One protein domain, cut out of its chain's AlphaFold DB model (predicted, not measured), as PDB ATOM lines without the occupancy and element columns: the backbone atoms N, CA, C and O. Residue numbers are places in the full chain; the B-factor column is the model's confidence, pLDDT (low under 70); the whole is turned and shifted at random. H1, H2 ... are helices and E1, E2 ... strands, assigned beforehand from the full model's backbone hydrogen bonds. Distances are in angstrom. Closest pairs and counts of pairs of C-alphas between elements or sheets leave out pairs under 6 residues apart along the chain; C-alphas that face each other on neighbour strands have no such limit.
ATOM      1  N   ASN A   6     -44.064  -4.218  51.170       64.75
ATOM      2  CA  ASN A   6     -45.406  -4.614  51.600       64.75
ATOM      3  C   ASN A   6     -46.359  -3.413  51.570       64.75
ATOM      4  O   ASN A   6     -46.287  -2.516  52.413       64.75
ATOM      5  N   LEU A   7     -47.262  -3.409  50.594       62.16
ATOM      6  CA  LEU A   7     -48.249  -2.354  50.394       62.16
ATOM      7  C   LEU A   7     -49.564  -2.609  51.147       62.16
ATOM      8  O   LEU A   7     -50.405  -1.708  51.211       62.16
ATOM      9  N   LEU A   8     -49.754  -3.787  51.762       67.00
ATOM     10  CA  LEU A   8     -51.013  -4.199  52.399       67.00
ATOM     11  C   LEU A   8     -52.214  -3.831  51.496       67.00
ATOM     12  O   LEU A   8     -52.199  -4.103  50.300       67.00
ATOM     13  N   ARG A   9     -53.243  -3.164  52.037       60.66
ATOM     14  CA  ARG A   9     -54.426  -2.684  51.297       60.66
ATOM     15  C   ARG A   9     -54.310  -1.223  50.825       60.66
ATOM     16  O   ARG A   9     -55.326  -0.598  50.535       60.66
ATOM     17  N   ARG A  10     -53.102  -0.638  50.792       64.50
ATOM     18  CA  ARG A  10     -52.856   0.783  50.448       64.50
ATOM     19  C   ARG A  10     -52.794   1.014  48.935       64.50
ATOM     20  O   ARG A  10     -51.848   1.601  48.414       64.50
ATOM     21  N   VAL A  11     -53.823   0.546  48.244       72.50
ATOM     22  CA  VAL A  11     -54.024   0.699  46.802       72.50
ATOM     23  C   VAL A  11     -55.425   1.259  46.573       72.50
ATOM     24  O   VAL A  11     -56.352   0.927  47.311       72.50
ATOM     25  N   GLN A  12     -55.583   2.160  45.604       76.50
ATOM     26  CA  GLN A  12     -56.884   2.765  45.293       76.50
ATOM     27  C   GLN A  12     -57.774   1.816  44.494       76.50
ATOM     28  O   GLN A  12     -58.990   1.812  44.670       76.50
ATOM     29  N   SER A  13     -57.157   1.001  43.647       80.44
ATOM     30  CA  SER A  13     -57.791  -0.092  42.925       80.44
ATOM     31  C   SER A  13     -56.835  -1.275  42.876       80.44
ATOM     32  O   SER A  13     -55.616  -1.101  42.811       80.44
ATOM     33  N   LEU A  14     -57.393  -2.479  42.928       80.75
ATOM     34  CA  LEU A  14     -56.656  -3.720  42.756       80.75
ATOM     35  C   LEU A  14     -57.493  -4.637  41.878       80.75
ATOM     36  O   LEU A  14     -58.594  -5.021  42.272       80.75
ATOM     37  N   ASP A  15     -56.967  -4.943  40.703       81.38
ATOM     38  CA  ASP A  15     -57.510  -5.939  39.794       81.38
ATOM     39  C   ASP A  15     -56.544  -7.125  39.735       81.38
ATOM     40  O   ASP A  15     -55.326  -6.946  39.642       81.38
ATOM     41  N   ILE A  16     -57.086  -8.330  39.870       79.19
ATOM     42  CA  ILE A  16     -56.334  -9.574  40.017       79.19
ATOM     43  C   ILE A  16     -56.886 -10.548  38.988       79.19
ATOM     44  O   ILE A  16     -58.046 -10.956  39.065       79.19
ATOM     45  N   SER A  17     -56.046 -10.944  38.040       78.38
ATOM     46  CA  SER A  17     -56.397 -11.996  37.085       78.38
ATOM     47  C   SER A  17     -56.184 -13.383  37.706       78.38
ATOM     48  O   SER A  17     -55.492 -13.499  38.715       78.38
ATOM     49  N   PRO A  18     -56.742 -14.466  37.146       78.25
ATOM     50  CA  PRO A  18     -56.456 -15.815  37.628       78.25
ATOM     51  C   PRO A  18     -54.951 -16.123  37.635       78.25
ATOM     52  O   PRO A  18     -54.225 -15.726  36.720       78.25
ATOM     53  N   GLU A  19     -54.492 -16.844  38.661       77.94
ATOM     54  CA  GLU A  19     -53.115 -17.338  38.747       77.94
ATOM     55  C   GLU A  19     -52.799 -18.222  37.531       77.94
ATOM     56  O   GLU A  19     -53.582 -19.107  37.170       77.94
ATOM     57  N   LEU A  20     -51.648 -18.001  36.894       78.81
ATOM     58  CA  LEU A  20     -51.203 -18.865  35.806       78.81
ATOM     59  C   LEU A  20     -50.758 -20.221  36.355       78.81
ATOM     60  O   LEU A  20     -50.279 -20.341  37.486       78.81
ATOM     61  N   SER A  21     -50.869 -21.256  35.521       82.12
ATOM     62  CA  SER A  21     -50.336 -22.580  35.835       82.12
ATOM     63  C   SER A  21     -48.869 -22.493  36.261       82.12
ATOM     64  O   SER A  21     -48.100 -21.689  35.729       82.12
ATOM     65  N   GLY A  22     -48.461 -23.330  37.215       83.62
ATOM     66  CA  GLY A  22     -47.063 -23.371  37.637       83.62
ATOM     67  C   GLY A  22     -46.139 -23.755  36.482       83.62
ATOM     68  O   GLY A  22     -46.554 -24.473  35.570       83.62
ATOM     69  N   TYR A  23     -44.890 -23.293  36.519       86.31
ATOM     70  CA  TYR A  23     -43.905 -23.705  35.522       86.31
ATOM     71  C   TYR A  23     -43.674 -25.216  35.592       86.31
ATOM     72  O   TYR A  23     -43.356 -25.762  36.656       86.31
ATOM     73  N   SER A  24     -43.838 -25.881  34.451       88.44
ATOM     74  CA  SER A  24     -43.697 -27.333  34.308       88.44
ATOM     75  C   SER A  24     -42.701 -27.730  33.219       88.44
ATOM     76  O   SER A  24     -42.211 -28.859  33.250       88.44
ATOM     77  N   ARG A  25     -42.358 -26.806  32.307       89.25
ATOM     78  CA  ARG A  25     -41.441 -27.031  31.185       89.25
ATOM     79  C   ARG A  25     -40.479 -25.864  30.981       89.25
ATOM     80  O   ARG A  25     -40.861 -24.706  31.135       89.25
ATOM     81  N   VAL A  26     -39.245 -26.173  30.597       89.19
ATOM     82  CA  VAL A  26     -38.250 -25.212  30.106       89.19
ATOM     83  C   VAL A  26     -37.798 -25.653  28.722       89.19
ATOM     84  O   VAL A  26     -37.409 -26.809  28.553       89.19
ATOM     85  N   THR A  27     -37.808 -24.730  27.765       88.00
ATOM     86  CA  THR A  27     -37.325 -24.949  26.400       88.00
ATOM     87  C   THR A  27     -36.210 -23.958  26.097       88.00
ATOM     88  O   THR A  27     -36.408 -22.747  26.187       88.00
ATOM     89  N   ILE A  28     -35.032 -24.469  25.739       86.75
ATOM     90  CA  ILE A  28     -33.881 -23.673  25.317       86.75
ATOM     91  C   ILE A  28     -33.681 -23.837  23.812       86.75
ATOM     92  O   ILE A  28     -33.419 -24.941  23.333       86.75
ATOM     93  N   TYR A  29     -33.759 -22.728  23.085       84.56
ATOM     94  CA  TYR A  29     -33.434 -22.635  21.666       84.56
ATOM     95  C   TYR A  29     -31.941 -22.295  21.516       84.56
ATOM     96  O   TYR A  29     -31.523 -21.173  21.807       84.56
ATOM     97  N   ALA A  30     -31.136 -23.272  21.084       82.50
ATOM     98  CA  ALA A  30     -29.668 -23.224  21.021       82.50
ATOM     99  C   ALA A  30     -29.109 -23.173  19.585       82.50
ATOM    100  O   ALA A  30     -28.044 -23.717  19.288       82.50
ATOM    101  N   GLY A  31     -29.833 -22.518  18.673       78.38
ATOM    102  CA  GLY A  31     -29.416 -22.334  17.279       78.38
ATOM    103  C   GLY A  31     -29.669 -23.562  16.400       78.38
ATOM    104  O   GLY A  31     -30.663 -24.255  16.586       78.38
ATOM    105  N   GLN A  32     -28.789 -23.819  15.426       75.94
ATOM    106  CA  GLN A  32     -28.895 -24.930  14.466       75.94
ATOM    107  C   GLN A  32     -27.660 -25.844  14.503       75.94
ATOM    108  O   GLN A  32     -26.568 -25.434  14.905       75.94
ATOM    109  N   ASP A  33     -27.828 -27.108  14.119       72.31
ATOM    110  CA  ASP A  33     -26.734 -28.058  13.911       72.31
ATOM    111  C   ASP A  33     -26.083 -27.930  12.523       72.31
ATOM    112  O   ASP A  33     -26.473 -27.105  11.696       72.31
ATOM    113  N   GLU A  34     -25.047 -28.735  12.273       64.12
ATOM    114  CA  GLU A  34     -24.278 -28.741  11.018       64.12
ATOM    115  C   GLU A  34     -25.131 -29.094   9.787       64.12
ATOM    116  O   GLU A  34     -24.765 -28.751   8.664       64.12
ATOM    117  N   ASN A  35     -26.293 -29.719  10.003       65.88
ATOM    118  CA  ASN A  35     -27.257 -30.088   8.973       65.88
ATOM    119  C   ASN A  35     -28.409 -29.071   8.855       65.88
ATOM    120  O   ASN A  35     -29.357 -29.304   8.105       65.88
ATOM    121  N   GLY A  36     -28.348 -27.951   9.586       62.12
ATOM    122  CA  GLY A  36     -29.368 -26.902   9.575       62.12
ATOM    123  C   GLY A  36     -30.635 -27.241  10.363       62.12
ATOM    124  O   GLY A  36     -31.661 -26.596  10.156       62.12
ATOM    125  N   LYS A  37     -30.601 -28.243  11.250       70.06
ATOM    126  CA  LYS A  37     -31.727 -28.590  12.126       70.06
ATOM    127  C   LYS A  37     -31.644 -27.805  13.433       70.06
ATOM    128  O   LYS A  37     -30.572 -27.704  14.025       70.06
ATOM    129  N   ASP A  38     -32.774 -27.287  13.909       74.94
ATOM    130  CA  ASP A  38     -32.826 -26.519  15.156       74.94
ATOM    131  C   ASP A  38     -32.399 -27.374  16.364       74.94
ATOM    132  O   ASP A  38     -32.917 -28.469  16.608       74.94
ATOM    133  N   LYS A  39     -31.442 -26.856  17.138       82.00
ATOM    134  CA  LYS A  39     -30.999 -27.407  18.419       82.00
ATOM    135  C   LYS A  39     -31.918 -26.883  19.512       82.00
ATOM    136  O   LYS A  39     -31.796 -25.738  19.939       82.00
ATOM    137  N   ILE A  40     -32.837 -27.731  19.959       85.00
ATOM    138  CA  ILE A  40     -33.817 -27.398  20.996       85.00
ATOM    139  C   ILE A  40     -33.646 -28.373  22.157       85.00
ATOM    140  O   ILE A  40     -33.754 -29.587  21.975       85.00
ATOM    141  N   TYR A  41     -33.406 -27.844  23.354       87.44
ATOM    142  CA  TYR A  41     -33.299 -28.634  24.579       87.44
ATOM    143  C   TYR A  41     -34.513 -28.379  25.458       87.44
ATOM    144  O   TYR A  41     -34.768 -27.246  25.854       87.44
ATOM    145  N   THR A  42     -35.270 -29.432  25.757       90.06
ATOM    146  CA  THR A  42     -36.503 -29.335  26.546       90.06
ATOM    147  C   THR A  42     -36.384 -30.176  27.807       90.06
ATOM    148  O   THR A  42     -35.990 -31.337  27.738       90.06
ATOM    149  N   ALA A  43     -36.757 -29.601  28.947       89.69
ATOM    150  CA  ALA A  43     -36.882 -30.297  30.221       89.69
ATOM    151  C   ALA A  43     -38.301 -30.118  30.775       89.69
ATOM    152  O   ALA A  43     -38.834 -29.008  30.742       89.69
ATOM    153  N   GLY A  44     -38.884 -31.178  31.347       88.88
ATOM    154  CA  GLY A  44     -40.189 -31.132  32.020       88.88
ATOM    155  C   GLY A  44     -41.352 -31.706  31.212       88.88
ATOM    156  O   GLY A  44     -41.152 -32.587  30.380       88.88
ATOM    157  N   ASP A  45     -42.565 -31.242  31.510       85.19
ATOM    158  CA  ASP A  45     -43.822 -31.747  30.944       85.19
ATOM    159  C   ASP A  45     -44.799 -30.611  30.589       85.19
ATOM    160  O   ASP A  45     -44.696 -29.490  31.088       85.19
ATOM    161  N   ASP A  46     -45.777 -30.905  29.734       82.88
ATOM    162  CA  ASP A  46     -46.727 -29.917  29.194       82.88
ATOM    163  C   ASP A  46     -47.934 -29.671  30.121       82.88
ATOM    164  O   ASP A  46     -48.993 -29.235  29.677       82.88
ATOM    165  N   THR A  47     -47.814 -29.980  31.418       83.69
ATOM    166  CA  THR A  47     -48.945 -29.888  32.362       83.69
ATOM    167  C   THR A  47     -49.225 -28.468  32.869       83.69
ATOM    168  O   THR A  47     -50.263 -28.232  33.490       83.69
ATOM    169  N   GLY A  48     -48.326 -27.516  32.609       83.12
ATOM    170  CA  GLY A  48     -48.386 -26.133  33.077       83.12
ATOM    171  C   GLY A  48     -47.662 -25.143  32.156       83.12
ATOM    172  O   GLY A  48     -47.679 -25.273  30.932       83.12
ATOM    173  N   THR A  49     -47.057 -24.101  32.733       82.81
ATOM    174  CA  THR A  49     -46.448 -22.998  31.965       82.81
ATOM    175  C   THR A  49     -45.052 -23.375  31.460       82.81
ATOM    176  O   THR A  49     -44.254 -23.965  32.193       82.81
ATOM    177  N   THR A  50     -44.746 -23.015  30.208       85.31
ATOM    178  CA  THR A  50     -43.422 -23.211  29.596       85.31
ATOM    179  C   THR A  50     -42.597 -21.935  29.691       85.31
ATOM    180  O   THR A  50     -43.077 -20.874  29.303       85.31
ATOM    181  N   LEU A  51     -41.359 -22.039  30.173       83.25
ATOM    182  CA  LEU A  51     -40.365 -20.978  30.049       83.25
ATOM    183  C   LEU A  51     -39.536 -21.204  28.782       83.25
ATOM    184  O   LEU A  51     -38.858 -22.224  28.660       83.25
ATOM    185  N   GLU A  52     -39.572 -20.242  27.869       85.75
ATOM    186  CA  GLU A  52     -38.781 -20.253  26.641       85.75
ATOM    187  C   GLU A  52     -37.550 -19.359  26.782       85.75
ATOM    188  O   GLU A  52     -37.642 -18.223  27.246       85.75
ATOM    189  N   ILE A  53     -36.386 -19.881  26.399       81.75
ATOM    190  CA  ILE A  53     -35.101 -19.192  26.524       81.75
ATOM    191  C   ILE A  53     -34.340 -19.328  25.210       81.75
ATOM    192  O   ILE A  53     -34.134 -20.435  24.717       81.75
ATOM    193  N   THR A  54     -33.842 -18.217  24.677       83.31
ATOM    194  CA  THR A  54     -32.917 -18.223  23.538       83.31
ATOM    195  C   THR A  54     -31.490 -18.117  24.059       83.31
ATOM    196  O   THR A  54     -31.101 -17.086  24.604       83.31
ATOM    197  N   ASN A  55     -30.711 -19.193  23.931       79.00
ATOM    198  CA  ASN A  55     -29.305 -19.233  24.332       79.00
ATOM    199  C   ASN A  55     -28.528 -20.179  23.411       79.00
ATOM    200  O   ASN A  55     -28.658 -21.396  23.525       79.00
ATOM    201  N   GLU A  56     -27.678 -19.618  22.549       77.19
ATOM    202  CA  GLU A  56     -26.859 -20.338  21.557       77.19
ATOM    203  C   GLU A  56     -25.915 -21.382  22.171       77.19
ATOM    204  O   GLU A  56     -25.548 -22.355  21.517       77.19
ATOM    205  N   TRP A  57     -25.560 -21.208  23.446       77.25
ATOM    206  CA  TRP A  57     -24.688 -22.110  24.205       77.25
ATOM    207  C   TRP A  57     -25.460 -22.923  25.246       77.25
ATOM    208  O   TRP A  57     -24.877 -23.437  26.201       77.25
ATOM    209  N   GLY A  58     -26.784 -22.999  25.088       81.19
ATOM    210  CA  GLY A  58     -27.666 -23.789  25.929       81.19
ATOM    211  C   GLY A  58     -27.264 -25.261  25.953       81.19
ATOM    212  O   GLY A  58     -26.874 -25.813  24.925       81.19
ATOM    213  N   THR A  59     -27.395 -25.913  27.108       87.00
ATOM    214  CA  THR A  59     -27.203 -27.368  27.230       87.00
ATOM    215  C   THR A  59     -28.432 -28.051  27.846       87.00
ATOM    216  O   THR A  59     -29.219 -27.390  28.536       87.00
ATOM    217  N   PRO A  60     -28.620 -29.370  27.639       88.69
ATOM    218  CA  PRO A  60     -29.692 -30.128  28.288       88.69
ATOM    219  C   PRO A  60     -29.687 -29.993  29.819       88.69
ATOM    220  O   PRO A  60     -30.733 -29.787  30.435       88.69
ATOM    221  N   GLU A  61     -28.505 -30.024  30.438       89.88
ATOM    222  CA  GLU A  61     -28.339 -29.937  31.893       89.88
ATOM    223  C   GLU A  61     -28.769 -28.568  32.427       89.88
ATOM    224  O   GLU A  61     -29.288 -28.459  33.540       89.88
ATOM    225  N   GLN A  62     -28.586 -27.508  31.634       89.31
ATOM    226  CA  GLN A  62     -29.063 -26.173  31.984       89.31
ATOM    227  C   GLN A  62     -30.593 -26.104  31.971       89.31
ATOM    228  O   GLN A  62     -31.167 -25.522  32.892       89.31
ATOM    229  N   ALA A  63     -31.258 -26.724  30.990       89.25
ATOM    230  CA  ALA A  63     -32.721 -26.773  30.945       89.25
ATOM    231  C   ALA A  63     -33.290 -27.467  32.196       89.25
ATOM    232  O   ALA A  63     -34.201 -26.945  32.843       89.25
ATOM    233  N   GLU A  64     -32.694 -28.591  32.605       90.12
ATOM    234  CA  GLU A  64     -33.078 -29.300  33.830       90.12
ATOM    235  C   GLU A  64     -32.786 -28.496  35.104       90.12
ATOM    236  O   GLU A  64     -33.626 -28.424  36.007       90.12
ATOM    237  N   ALA A  65     -31.611 -27.864  35.192       89.62
ATOM    238  CA  ALA A  65     -31.221 -27.072  36.355       89.62
ATOM    239  C   ALA A  65     -32.132 -25.853  36.558       89.62
ATOM    240  O   ALA A  65     -32.463 -25.514  37.698       89.62
ATOM    241  N   ILE A  66     -32.548 -25.207  35.465       88.69
ATOM    242  CA  ILE A  66     -33.505 -24.096  35.491       88.69
ATOM    243  C   ILE A  66     -34.875 -24.615  35.917       88.69
ATOM    244  O   ILE A  66     -35.434 -24.089  36.881       88.69
ATOM    245  N   LEU A  67     -35.374 -25.688  35.286       90.62
ATOM    246  CA  LEU A  67     -36.668 -26.270  35.638       90.62
ATOM    247  C   LEU A  67     -36.722 -26.623  37.125       90.62
ATOM    248  O   LEU A  67     -37.675 -26.263  37.803       90.62
ATOM    249  N   LYS A  68     -35.679 -27.254  37.672       90.44
ATOM    250  CA  LYS A  68     -35.617 -27.627  39.092       90.44
ATOM    251  C   LYS A  68     -35.781 -26.435  40.044       90.44
ATOM    252  O   LYS A  68     -36.309 -26.617  41.138       90.44
ATOM    253  N   LYS A  69     -35.330 -25.239  39.654       87.62
ATOM    254  CA  LYS A  69     -35.454 -24.023  40.472       87.62
ATOM    255  C   LYS A  69     -36.842 -23.396  40.393       87.62
ATOM    256  O   LYS A  69     -37.321 -22.897  41.404       87.62
ATOM    257  N   ILE A  70     -37.459 -23.417  39.213       83.81
ATOM    258  CA  ILE A  70     -38.721 -22.712  38.950       83.81
ATOM    259  C   ILE A  70     -39.953 -23.619  39.032       83.81
ATOM    260  O   ILE A  70     -41.076 -23.121  39.017       83.81
ATOM    261  N   ARG A  71     -39.783 -24.948  39.090       84.12
ATOM    262  CA  ARG A  71     -40.902 -25.899  39.042       84.12
ATOM    263  C   ARG A  71     -41.893 -25.615  40.163       84.12
ATOM    264  O   ARG A  71     -41.527 -25.571  41.335       84.12
ATOM    265  N   GLY A  72     -43.157 -25.445  39.788       76.25
ATOM    266  CA  GLY A  72     -44.238 -25.143  40.725       76.25
ATOM    267  C   GLY A  72     -44.318 -23.681  41.173       76.25
ATOM    268  O   GLY A  72     -45.287 -23.339  41.847       76.25
ATOM    269  N   TRP A  73     -43.377 -22.814  40.775       80.81
ATOM    270  CA  TRP A  73     -43.558 -21.370  40.909       80.81
ATOM    271  C   TRP A  73     -44.690 -20.948  39.988       80.81
ATOM    272  O   TRP A  73     -44.773 -21.395  38.841       80.81
ATOM    273  N   ARG A  74     -45.567 -20.101  40.509       81.31
ATOM    274  CA  ARG A  74     -46.752 -19.626  39.812       81.31
ATOM    275  C   ARG A  74     -46.656 -18.127  39.628       81.31
ATOM    276  O   ARG A  74     -46.072 -17.425  40.450       81.31
ATOM    277  N   TYR A  75     -47.196 -17.662  38.514       79.69
ATOM    278  CA  TYR A  75     -47.218 -16.251  38.182       79.69
ATOM    279  C   TYR A  75     -48.620 -15.702  38.434       79.69
ATOM    280  O   TYR A  75     -49.593 -16.232  37.898       79.69
ATOM    281  N   GLN A  76     -48.707 -14.642  39.237       81.38
ATOM    282  CA  GLN A  76     -49.956 -13.982  39.602       81.38
ATOM    283  C   GLN A  76     -49.997 -12.584  38.960       81.38
ATOM    284  O   GLN A  76     -49.328 -11.671  39.465       81.38
ATOM    285  N   PRO A  77     -50.759 -12.402  37.863       82.88
ATOM    286  CA  PRO A  77     -50.953 -11.090  37.259       82.88
ATOM    287  C   PRO A  77     -51.784 -10.184  38.171       82.88
ATOM    288  O   PRO A  77     -52.690 -10.653  38.874       82.88
ATOM    289  N   TYR A  78     -51.488  -8.887  38.142       83.25
ATOM    290  CA  TYR A  78     -52.244  -7.871  38.873       83.25
ATOM    291  C   TYR A  78     -52.098  -6.491  38.222       83.25
ATOM    292  O   TYR A  78     -51.071  -6.177  37.621       83.25
ATOM    293  N   LYS A  79     -53.104  -5.636  38.420       84.19
ATOM    294  CA  LYS A  79     -53.061  -4.191  38.155       84.19
ATOM    295  C   LYS A  79     -53.434  -3.461  39.444       84.19
ATOM    296  O   LYS A  79     -54.555  -3.576  39.935       84.19
ATOM    297  N   ALA A  80     -52.488  -2.727  40.020       82.62
ATOM    298  CA  ALA A  80     -52.673  -1.973  41.255       82.62
ATOM    299  C   ALA A  80     -52.556  -0.471  40.981       82.62
ATOM    300  O   ALA A  80     -51.478   0.036  40.675       82.62
ATOM    301  N   GLY A  81     -53.671   0.248  41.109       81.94
ATOM    302  CA  GLY A  81     -53.742   1.683  40.850       81.94
ATOM    303  C   GLY A  81     -53.573   2.522  42.114       81.94
ATOM    304  O   GLY A  81     -54.074   2.176  43.191       81.94
ATOM    305  N   GLY A  82     -52.899   3.664  41.985       76.88
ATOM    306  CA  GLY A  82     -52.799   4.669  43.043       76.88
ATOM    307  C   GLY A  82     -52.083   4.193  44.308       76.88
ATOM    308  O   GLY A  82     -52.440   4.619  45.409       76.88
ATOM    309  N   SER A  83     -51.100   3.301  44.169       75.31
ATOM    310  CA  SER A  83     -50.313   2.795  45.292       75.31
ATOM    311  C   SER A  83     -49.357   3.859  45.844       75.31
ATOM    312  O   SER A  83     -48.891   4.747  45.121       75.31
ATOM    313  N   SER A  84     -49.066   3.775  47.143       74.44
ATOM    314  CA  SER A  84     -48.021   4.567  47.800       74.44
ATOM    315  C   SER A  84     -46.831   3.656  48.084       74.44
ATOM    316  O   SER A  84     -46.743   3.045  49.147       74.44
ATOM    317  N   ILE A  85     -45.962   3.526  47.084       77.06
ATOM    318  CA  ILE A  85     -44.691   2.800  47.155       77.06
ATOM    319  C   ILE A  85     -43.530   3.798  47.130       77.06
ATOM    320  O   ILE A  85     -43.692   4.931  46.663       77.06
ATOM    321  N   ASP A  86     -42.370   3.385  47.637       76.69
ATOM    322  CA  ASP A  86     -41.151   4.180  47.564       76.69
ATOM    323  C   ASP A  86     -40.842   4.546  46.092       76.69
ATOM    324  O   ASP A  86     -40.848   3.679  45.207       76.69
ATOM    325  N   PRO A  87     -40.595   5.832  45.777       70.94
ATOM    326  CA  PRO A  87     -40.172   6.234  44.443       70.94
ATOM    327  C   PRO A  87     -38.939   5.477  43.930       70.94
ATOM    328  O   PRO A  87     -38.833   5.310  42.715       70.94
ATOM    329  N   SER A  88     -38.065   4.999  44.822       76.44
ATOM    330  CA  SER A  88     -36.845   4.252  44.495       76.44
ATOM    331  C   SER A  88     -37.057   2.789  44.095       76.44
ATOM    332  O   SER A  88     -36.133   2.216  43.537       76.44
ATOM    333  N   SER A  89     -38.244   2.193  44.298       78.00
ATOM    334  CA  SER A  89     -38.493   0.806  43.865       78.00
ATOM    335  C   SER A  89     -38.334   0.661  42.350       78.00
ATOM    336  O   SER A  89     -38.885   1.464  41.590       78.00
ATOM    337  N   GLU A  90     -37.633  -0.363  41.893       77.12
ATOM    338  CA  GLU A  90     -37.333  -0.567  40.478       77.12
ATOM    339  C   GLU A  90     -38.249  -1.619  39.839       77.12
ATOM    340  O   GLU A  90     -38.945  -2.392  40.501       77.12
ATOM    341  N   ILE A  91     -38.284  -1.618  38.504       78.19
ATOM    342  CA  ILE A  91     -38.879  -2.725  37.752       78.19
ATOM    343  C   ILE A  91     -38.010  -3.963  38.011       78.19
ATOM    344  O   ILE A  91     -36.793  -3.902  37.869       78.19
ATOM    345  N   GLY A  92     -38.636  -5.075  38.381       71.12
ATOM    346  CA  GLY A  92     -37.971  -6.307  38.805       71.12
ATOM    347  C   GLY A  92     -37.986  -6.538  40.319       71.12
ATOM    348  O   GLY A  92     -37.758  -7.672  40.746       71.12
ATOM    349  N   ASP A  93     -38.325  -5.526  41.123       78.75
ATOM    350  CA  ASP A  93     -38.473  -5.692  42.570       78.75
ATOM    351  C   ASP A  93     -39.712  -6.521  42.923       78.75
ATOM    352  O   ASP A  93     -40.742  -6.494  42.240       78.75
ATOM    353  N   ALA A  94     -39.628  -7.247  44.038       79.81
ATOM    354  CA  ALA A  94     -40.763  -7.974  44.584       79.81
ATOM    355  C   ALA A  94     -41.685  -7.033  45.374       79.81
ATOM    356  O   ALA A  94     -41.243  -6.230  46.199       79.81
ATOM    357  N   VAL A  95     -42.992  -7.189  45.190       79.56
ATOM    358  CA  VAL A  95     -44.020  -6.442  45.912       79.56
ATOM    359  C   VAL A  95     -45.061  -7.394  46.491       79.56
ATOM    360  O   VAL A  95     -45.425  -8.410  45.902       79.56
ATOM    361  N   THR A  96     -45.535  -7.071  47.688       80.81
ATOM    362  CA  THR A  96     -46.673  -7.748  48.314       80.81
ATOM    363  C   THR A  96     -47.841  -6.778  48.393       80.81
ATOM    364  O   THR A  96     -47.729  -5.727  49.029       80.81
ATOM    365  N   ILE A  97     -48.958  -7.111  47.745       77.38
ATOM    366  CA  ILE A  97     -50.177  -6.294  47.705       77.38
ATOM    367  C   ILE A  97     -51.338  -7.145  48.212       77.38
ATOM    368  O   ILE A  97     -51.705  -8.145  47.601       77.38
ATOM    369  N   SER A  98     -51.933  -6.747  49.337       75.75
ATOM    370  CA  SER A  98     -52.885  -7.562  50.102       75.75
ATOM    371  C   SER A  98     -52.307  -8.953  50.417       75.75
ATOM    372  O   SER A  98     -51.341  -9.029  51.171       75.75
ATOM    373  N   ASP A  99     -52.860 -10.016  49.823       74.38
ATOM    374  CA  ASP A  99     -52.431 -11.409  50.015       74.38
ATOM    375  C   ASP A  99     -51.620 -11.950  48.818       74.38
ATOM    376  O   ASP A  99     -51.337 -13.143  48.742       74.38
ATOM    377  N   ILE A 100     -51.251 -11.083  47.867       75.50
ATOM    378  CA  ILE A 100     -50.534 -11.458  46.642       75.50
ATOM    379  C   ILE A 100     -49.073 -11.055  46.747       75.50
ATOM    380  O   ILE A 100     -48.757  -9.888  46.979       75.50
ATOM    381  N   TYR A 101     -48.192 -12.017  46.495       78.31
ATOM    382  CA  TYR A 101     -46.768 -11.801  46.276       78.31
ATOM    383  C   TYR A 101     -46.472 -11.893  44.776       78.31
ATOM    384  O   TYR A 101     -46.736 -12.925  44.161       78.31
ATOM    385  N   SER A 102     -45.951 -10.823  44.174       79.62
ATOM    386  CA  SER A 102     -45.617 -10.781  42.744       79.62
ATOM    387  C   SER A 102     -44.498  -9.765  42.471       79.62
ATOM    388  O   SER A 102     -44.036  -9.077  43.380       79.62
ATOM    389  N   GLY A 103     -44.009  -9.693  41.234       79.88
ATOM    390  CA  GLY A 103     -42.994  -8.720  40.813       79.88
ATOM    391  C   GLY A 103     -43.603  -7.407  40.311       79.88
ATOM    392  O   GLY A 103     -44.770  -7.357  39.916       79.88
ATOM    393  N   ILE A 104     -42.818  -6.333  40.303       81.56
ATOM    394  CA  ILE A 104     -43.144  -5.086  39.601       81.56
ATOM    395  C   ILE A 104     -42.608  -5.202  38.171       81.56
ATOM    396  O   ILE A 104     -41.400  -5.135  37.972       81.56
ATOM    397  N   PHE A 105     -43.476  -5.371  37.170       79.25
ATOM    398  CA  PHE A 105     -43.059  -5.512  35.762       79.25
ATOM    399  C   PHE A 105     -43.335  -4.258  34.932       79.25
ATOM    400  O   PHE A 105     -42.598  -3.963  33.996       79.25
ATOM    401  N   ALA A 106     -44.337  -3.469  35.321       81.75
ATOM    402  CA  ALA A 106     -44.513  -2.105  34.848       81.75
ATOM    403  C   ALA A 106     -44.817  -1.165  36.020       81.75
ATOM    404  O   ALA A 106     -45.511  -1.517  36.978       81.75
ATOM    405  N   LYS A 107     -44.258   0.046  35.944       84.31
ATOM    406  CA  LYS A 107     -44.370   1.084  36.970       84.31
ATOM    407  C   LYS A 107     -44.672   2.421  36.307       84.31
ATOM    408  O   LYS A 107     -43.911   2.877  35.456       84.31
ATOM    409  N   LYS A 108     -45.739   3.091  36.741       83.06
ATOM    410  CA  LYS A 108     -46.064   4.459  36.322       83.06
ATOM    411  C   LYS A 108     -46.225   5.358  37.538       83.06
ATOM    412  O   LYS A 108     -47.237   5.317  38.228       83.06
ATOM    413  N   THR A 109     -45.231   6.206  37.782       81.38
ATOM    414  CA  THR A 109     -45.255   7.173  38.887       81.38
ATOM    415  C   THR A 109     -45.772   8.523  38.403       81.38
ATOM    416  O   THR A 109     -45.200   9.127  37.498       81.38
ATOM    417  N   THR A 110     -46.825   9.038  39.033       80.50
ATOM    418  CA  THR A 110     -47.294  10.414  38.831       80.50
ATOM    419  C   THR A 110     -46.732  11.304  39.938       80.50
ATOM    420  O   THR A 110     -47.092  11.158  41.109       80.50
ATOM    421  N   TYR A 111     -45.847  12.234  39.572       77.06
ATOM    422  CA  TYR A 111     -45.227  13.178  40.506       77.06
ATOM    423  C   TYR A 111     -46.138  14.397  40.735       77.06
ATOM    424  O   TYR A 111     -46.527  15.084  39.794       77.06
ATOM    425  N   GLY A 112     -46.482  14.676  41.995       73.81
ATOM    426  CA  GLY A 112     -47.339  15.793  42.402       73.81
ATOM    427  C   GLY A 112     -47.366  15.955  43.926       73.81
ATOM    428  O   GLY A 112     -46.574  15.329  44.625       73.81
ATOM    429  N   LYS A 113     -48.299  16.756  44.469       71.94
ATOM    430  CA  LYS A 113     -48.447  16.959  45.933       71.94
ATOM    431  C   LYS A 113     -48.656  15.643  46.708       71.94
ATOM    432  O   LYS A 113     -48.311  15.564  47.881       71.94
ATOM    433  N   TYR A 114     -49.194  14.622  46.040       72.44
ATOM    434  CA  TYR A 114     -49.243  13.241  46.509       72.44
ATOM    435  C   TYR A 114     -48.637  12.353  45.421       72.44
ATOM    436  O   TYR A 114     -49.197  12.281  44.327       72.44
ATOM    437  N   ILE A 115     -47.502  11.706  45.703       75.94
ATOM    438  CA  ILE A 115     -46.903  10.734  44.782       75.94
ATOM    439  C   ILE A 115     -47.805   9.502  44.754       75.94
ATOM    440  O   ILE A 115     -48.117   8.934  45.803       75.94
ATOM    441  N   ARG A 116     -48.242   9.115  43.556       79.81
ATOM    442  CA  ARG A 116     -49.007   7.889  43.318       79.81
ATOM    443  C   ARG A 116     -48.325   7.081  42.237       79.81
ATOM    444  O   ARG A 116     -47.911   7.646  41.225       79.81
ATOM    445  N   THR A 117     -48.262   5.779  42.451       82.62
ATOM    446  CA  THR A 117     -47.640   4.848  41.520       82.62
ATOM    447  C   THR A 117     -48.648   3.784  41.130       82.62
ATOM    448  O   THR A 117     -49.232   3.135  41.998       82.62
ATOM    449  N   ASP A 118     -48.840   3.595  39.835       84.81
ATOM    450  CA  ASP A 118     -49.551   2.441  39.306       84.81
ATOM    451  C   ASP A 118     -48.525   1.325  39.069       84.81
ATOM    452  O   ASP A 118     -47.455   1.571  38.500       84.81
ATOM    453  N   LEU A 119     -48.827   0.130  39.569       84.12
ATOM    454  CA  LEU A 119     -47.982  -1.058  39.484       84.12
ATOM    455  C   LEU A 119     -48.721  -2.148  38.725       84.12
ATOM    456  O   LEU A 119     -49.922  -2.342  38.925       84.12
ATOM    457  N   GLU A 120     -47.995  -2.885  37.897       81.69
ATOM    458  CA  GLU A 120     -48.590  -3.929  37.080       81.69
ATOM    459  C   GLU A 120     -47.657  -5.129  36.883       81.69
ATOM    460  O   GLU A 120     -46.439  -4.991  36.715       81.69
ATOM    461  N   ALA A 121     -48.276  -6.308  36.896       81.38
ATOM    462  CA  ALA A 121     -47.751  -7.575  36.414       81.38
ATOM    463  C   ALA A 121     -48.678  -8.063  35.279       81.38
ATOM    464  O   ALA A 121     -49.816  -8.449  35.573       81.38
ATOM    465  N   PRO A 122     -48.235  -7.990  34.007       73.19
ATOM    466  CA  PRO A 122     -49.068  -8.264  32.834       73.19
ATOM    467  C   PRO A 122     -49.690  -9.663  32.830       73.19
ATOM    468  O   PRO A 122     -49.064 -10.637  33.237       73.19
ATOM    469  N   SER A 123     -50.921  -9.791  32.331       65.50
ATOM    470  CA  SER A 123     -51.575 -11.100  32.177       65.50
ATOM    471  C   SER A 123     -51.111 -11.836  30.911       65.50
ATOM    472  O   SER A 123     -50.599 -11.222  29.975       65.50
ATOM    473  N   LYS A 124     -51.318 -13.161  30.861       56.38
ATOM    474  CA  LYS A 124     -50.885 -14.041  29.757       56.38
ATOM    475  C   LYS A 124     -51.353 -13.569  28.369       56.38
ATOM    476  O   LYS A 124     -50.597 -13.693  27.414       56.38
ATOM    477  N   GLU A 125     -52.540 -12.972  28.272       55.03
ATOM    478  CA  GLU A 125     -53.089 -12.460  27.005       55.03
ATOM    479  C   GLU A 125     -52.340 -11.225  26.471       55.03
ATOM    480  O   GLU A 125     -52.312 -11.008  25.262       55.03
ATOM    481  N   GLU A 126     -51.692 -10.436  27.337       50.72
ATOM    482  CA  GLU A 126     -50.884  -9.280  26.916       50.72
ATOM    483  C   GLU A 126     -49.439  -9.681  26.555       50.72
ATOM    484  O   GLU A 126     -48.811  -9.023  25.730       50.72
ATOM    485  N   VAL A 127     -48.928 -10.790  27.111       51.06
ATOM    486  CA  VAL A 127     -47.559 -11.293  26.870       51.06
ATOM    487  C   VAL A 127     -47.468 -12.156  25.601       51.06
ATOM    488  O   VAL A 127     -46.471 -12.095  24.886       51.06
ATOM    489  N   GLU A 128     -48.513 -12.918  25.252       50.31
ATOM    490  CA  GLU A 128     -48.529 -13.760  24.034       50.31
ATOM    491  C   GLU A 128     -48.638 -12.959  22.720       50.31
ATOM    492  O   GLU A 128     -48.513 -13.523  21.632       50.31
ATOM    493  N   HIS A 129     -48.831 -11.637  22.799       46.78
ATOM    494  CA  HIS A 129     -48.850 -10.739  21.641       46.78
ATOM    495  C   HIS A 129     -47.467 -10.203  21.234       46.78
ATOM    496  O   HIS A 129     -47.369  -9.413  20.288       46.78
ATOM    497  N   GLU A 130     -46.387 -10.643  21.884       48.44
ATOM    498  CA  GLU A 130     -45.034 -10.408  21.389       48.44
ATOM    499  C   GLU A 130     -44.706 -11.415  20.283       48.44
ATOM    500  O   GLU A 130     -44.273 -12.543  20.510       48.44
ATOM    501  N   PHE A 131     -44.894 -10.993  19.033       47.38
ATOM    502  CA  PHE A 131     -44.264 -11.684  17.918       47.38
ATOM    503  C   PHE A 131     -42.752 -11.713  18.174       47.38
ATOM    504  O   PHE A 131     -42.127 -10.656  18.253       47.38
ATOM    505  N   GLN A 132     -42.150 -12.905  18.249       49.47
ATOM    506  CA  GLN A 132     -40.698 -13.061  18.150       49.47
ATOM    507  C   GLN A 132     -40.256 -12.597  16.755       49.47
ATOM    508  O   GLN A 132     -40.138 -13.368  15.800       49.47
ATOM    509  N   VAL A 133     -40.056 -11.292  16.600       47.47
ATOM    510  CA  VAL A 133     -39.496 -10.718  15.387       47.47
ATOM    511  C   VAL A 133     -37.996 -10.959  15.467       47.47
ATOM    512  O   VAL A 133     -37.267 -10.143  16.022       47.47
ATOM    513  N   GLN A 134     -37.513 -12.066  14.887       50.84
ATOM    514  CA  GLN A 134     -36.101 -12.123  14.496       50.84
ATOM    515  C   GLN A 134     -35.800 -10.834  13.730       50.84
ATOM    516  O   GLN A 134     -36.565 -10.461  12.821       50.84
ATOM    517  N   SER A 135     -34.736 -10.123  14.106       57.28
ATOM    518  CA  SER A 135     -34.464  -8.834  13.484       57.28
ATOM    519  C   SER A 135     -34.373  -9.027  11.956       57.28
ATOM    520  O   SER A 135     -33.967 -10.096  11.479       57.28
ATOM    521  N   PRO A 136     -34.833  -8.064  11.137       60.34
ATOM    522  CA  PRO A 136     -34.696  -8.156   9.682       60.34
ATOM    523  C   PRO A 136     -33.256  -8.477   9.256       60.34
ATOM    524  O   PRO A 136     -33.052  -9.217   8.296       60.34
ATOM    525  N   THR A 137     -32.289  -7.980  10.028       58.94
ATOM    526  CA  THR A 137     -30.855  -8.232   9.907       58.94
ATOM    527  C   THR A 137     -30.512  -9.705  10.131       58.94
ATOM    528  O   THR A 137     -29.915 -10.311   9.249       58.94
ATOM    529  N   ASP A 138     -30.958 -10.328  11.223       66.81
ATOM    530  CA  ASP A 138     -30.655 -11.742  11.519       66.81
ATOM    531  C   ASP A 138     -31.274 -12.683  10.483       66.81
ATOM    532  O   ASP A 138     -30.632 -13.620  10.008       66.81
ATOM    533  N   ARG A 139     -32.500 -12.376  10.036       67.88
ATOM    534  CA  ARG A 139     -33.148 -13.111   8.939       67.88
ATOM    535  C   ARG A 139     -32.401 -12.943   7.622       67.88
ATOM    536  O   ARG A 139     -32.312 -13.903   6.859       67.88
TER     537      ARG A 139
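AT A GLANCE: This is residues 6 to 139 of the 374 residues of an uncharacterized protein of Clostridiales bacterium (UniProt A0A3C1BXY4). Two lobes lie end to end: in one, the sheet E2 E6 E10 E9 has a smaller sheet, E1 E7 E8, over one face with its strands crossed; in the other, H1 covers one face of the sheet E4 E3 E5. Two stretches of chain, residues 17 to 22 and 71 to 77, join the lobes, and a tail, residues 125 to 139, sticks out. The printed part has 134 residues with three named helices and ten named strands, in the order E1 E2 E3 E4 E5 H1 E6 E7 E8 E9 E10 H2 H3; the class is mixed, helices and strands. The four-strand sheet is antiparallel throughout and the other two are mixed. The whole is loose and elongated, with a radius of gyration of the C-alphas of 18.6 A and spans of 63 by 36 by 24 A.

IN THESE COORDINATES: The largest sheet has E2 at residues 13 to 16, E6 at 78 to 83, E10 at 116 to 121, 17.0 A long, and E9 at 106 to 110, 13.4 A long. The small sheet has E1 at residues 6 to 8, beginning at C-alpha 6 (-45.406, -4.614, 51.600), E7 at 94 to 97 and E8 at 100 to 103. In the other lobe E3 is residues 23 to 32, 25.9 A, E4 is 38 to 44, 19.0 A, and E5 is 49 to 54, 16.6 A. H1, residues 60 to 70, is 15.8 A long and begins at C-alpha 60 (-29.692, -30.128, 28.288). H2 is residues 124 to 127; H3, residues 136 to 139, ends at C-alpha 139 (-33.148, -13.111, 8.939).

HOW THE PARTS SIT: In the order E2 E6 E10 E9, N 15 and O 79 are 2.9 A apart, N 80 and O 119 2.8 A, and, in the hairpin E9 and E10, N 108 and O 118 2.9 A, within hydrogen-bond range. E8 runs on into E9 at 93 degrees. The closest C-alphas of E8 and E10 are those of Gly 103 and Ala 121, 6.6 A apart. E1 is parallel to E7, with N 7 and O 96 at 2.8 A; in the hairpin E7 and E8, N 95 and O 102 are 2.8 A apart. In the hairpin E3 and E4, N 28 and O 41 are 2.8 A apart; E3 and E5 are parallel, with N 27 and O 51 at 2.9 A. H1 is on this sheet, in two layers, a helix on one face of a sheet, at a height of 7.9 A, over E4 and E3; its closest C-alphas to E3 are Ala 63 and Val 26, 5.8 A apart. Every O i to N i+4 pair is within hydrogen-bond range in H1; H2 and H3 are too short for one.

THE WHOLE: The C-alphas farthest apart, those of Asn 35 and Lys 113, are 63.5 A apart. The printed part has no cut, and no link is long. The mean pLDDT of the printed part is 76.9; residues 6 to 10, 34 to 36 and 123 to 139 are under 70.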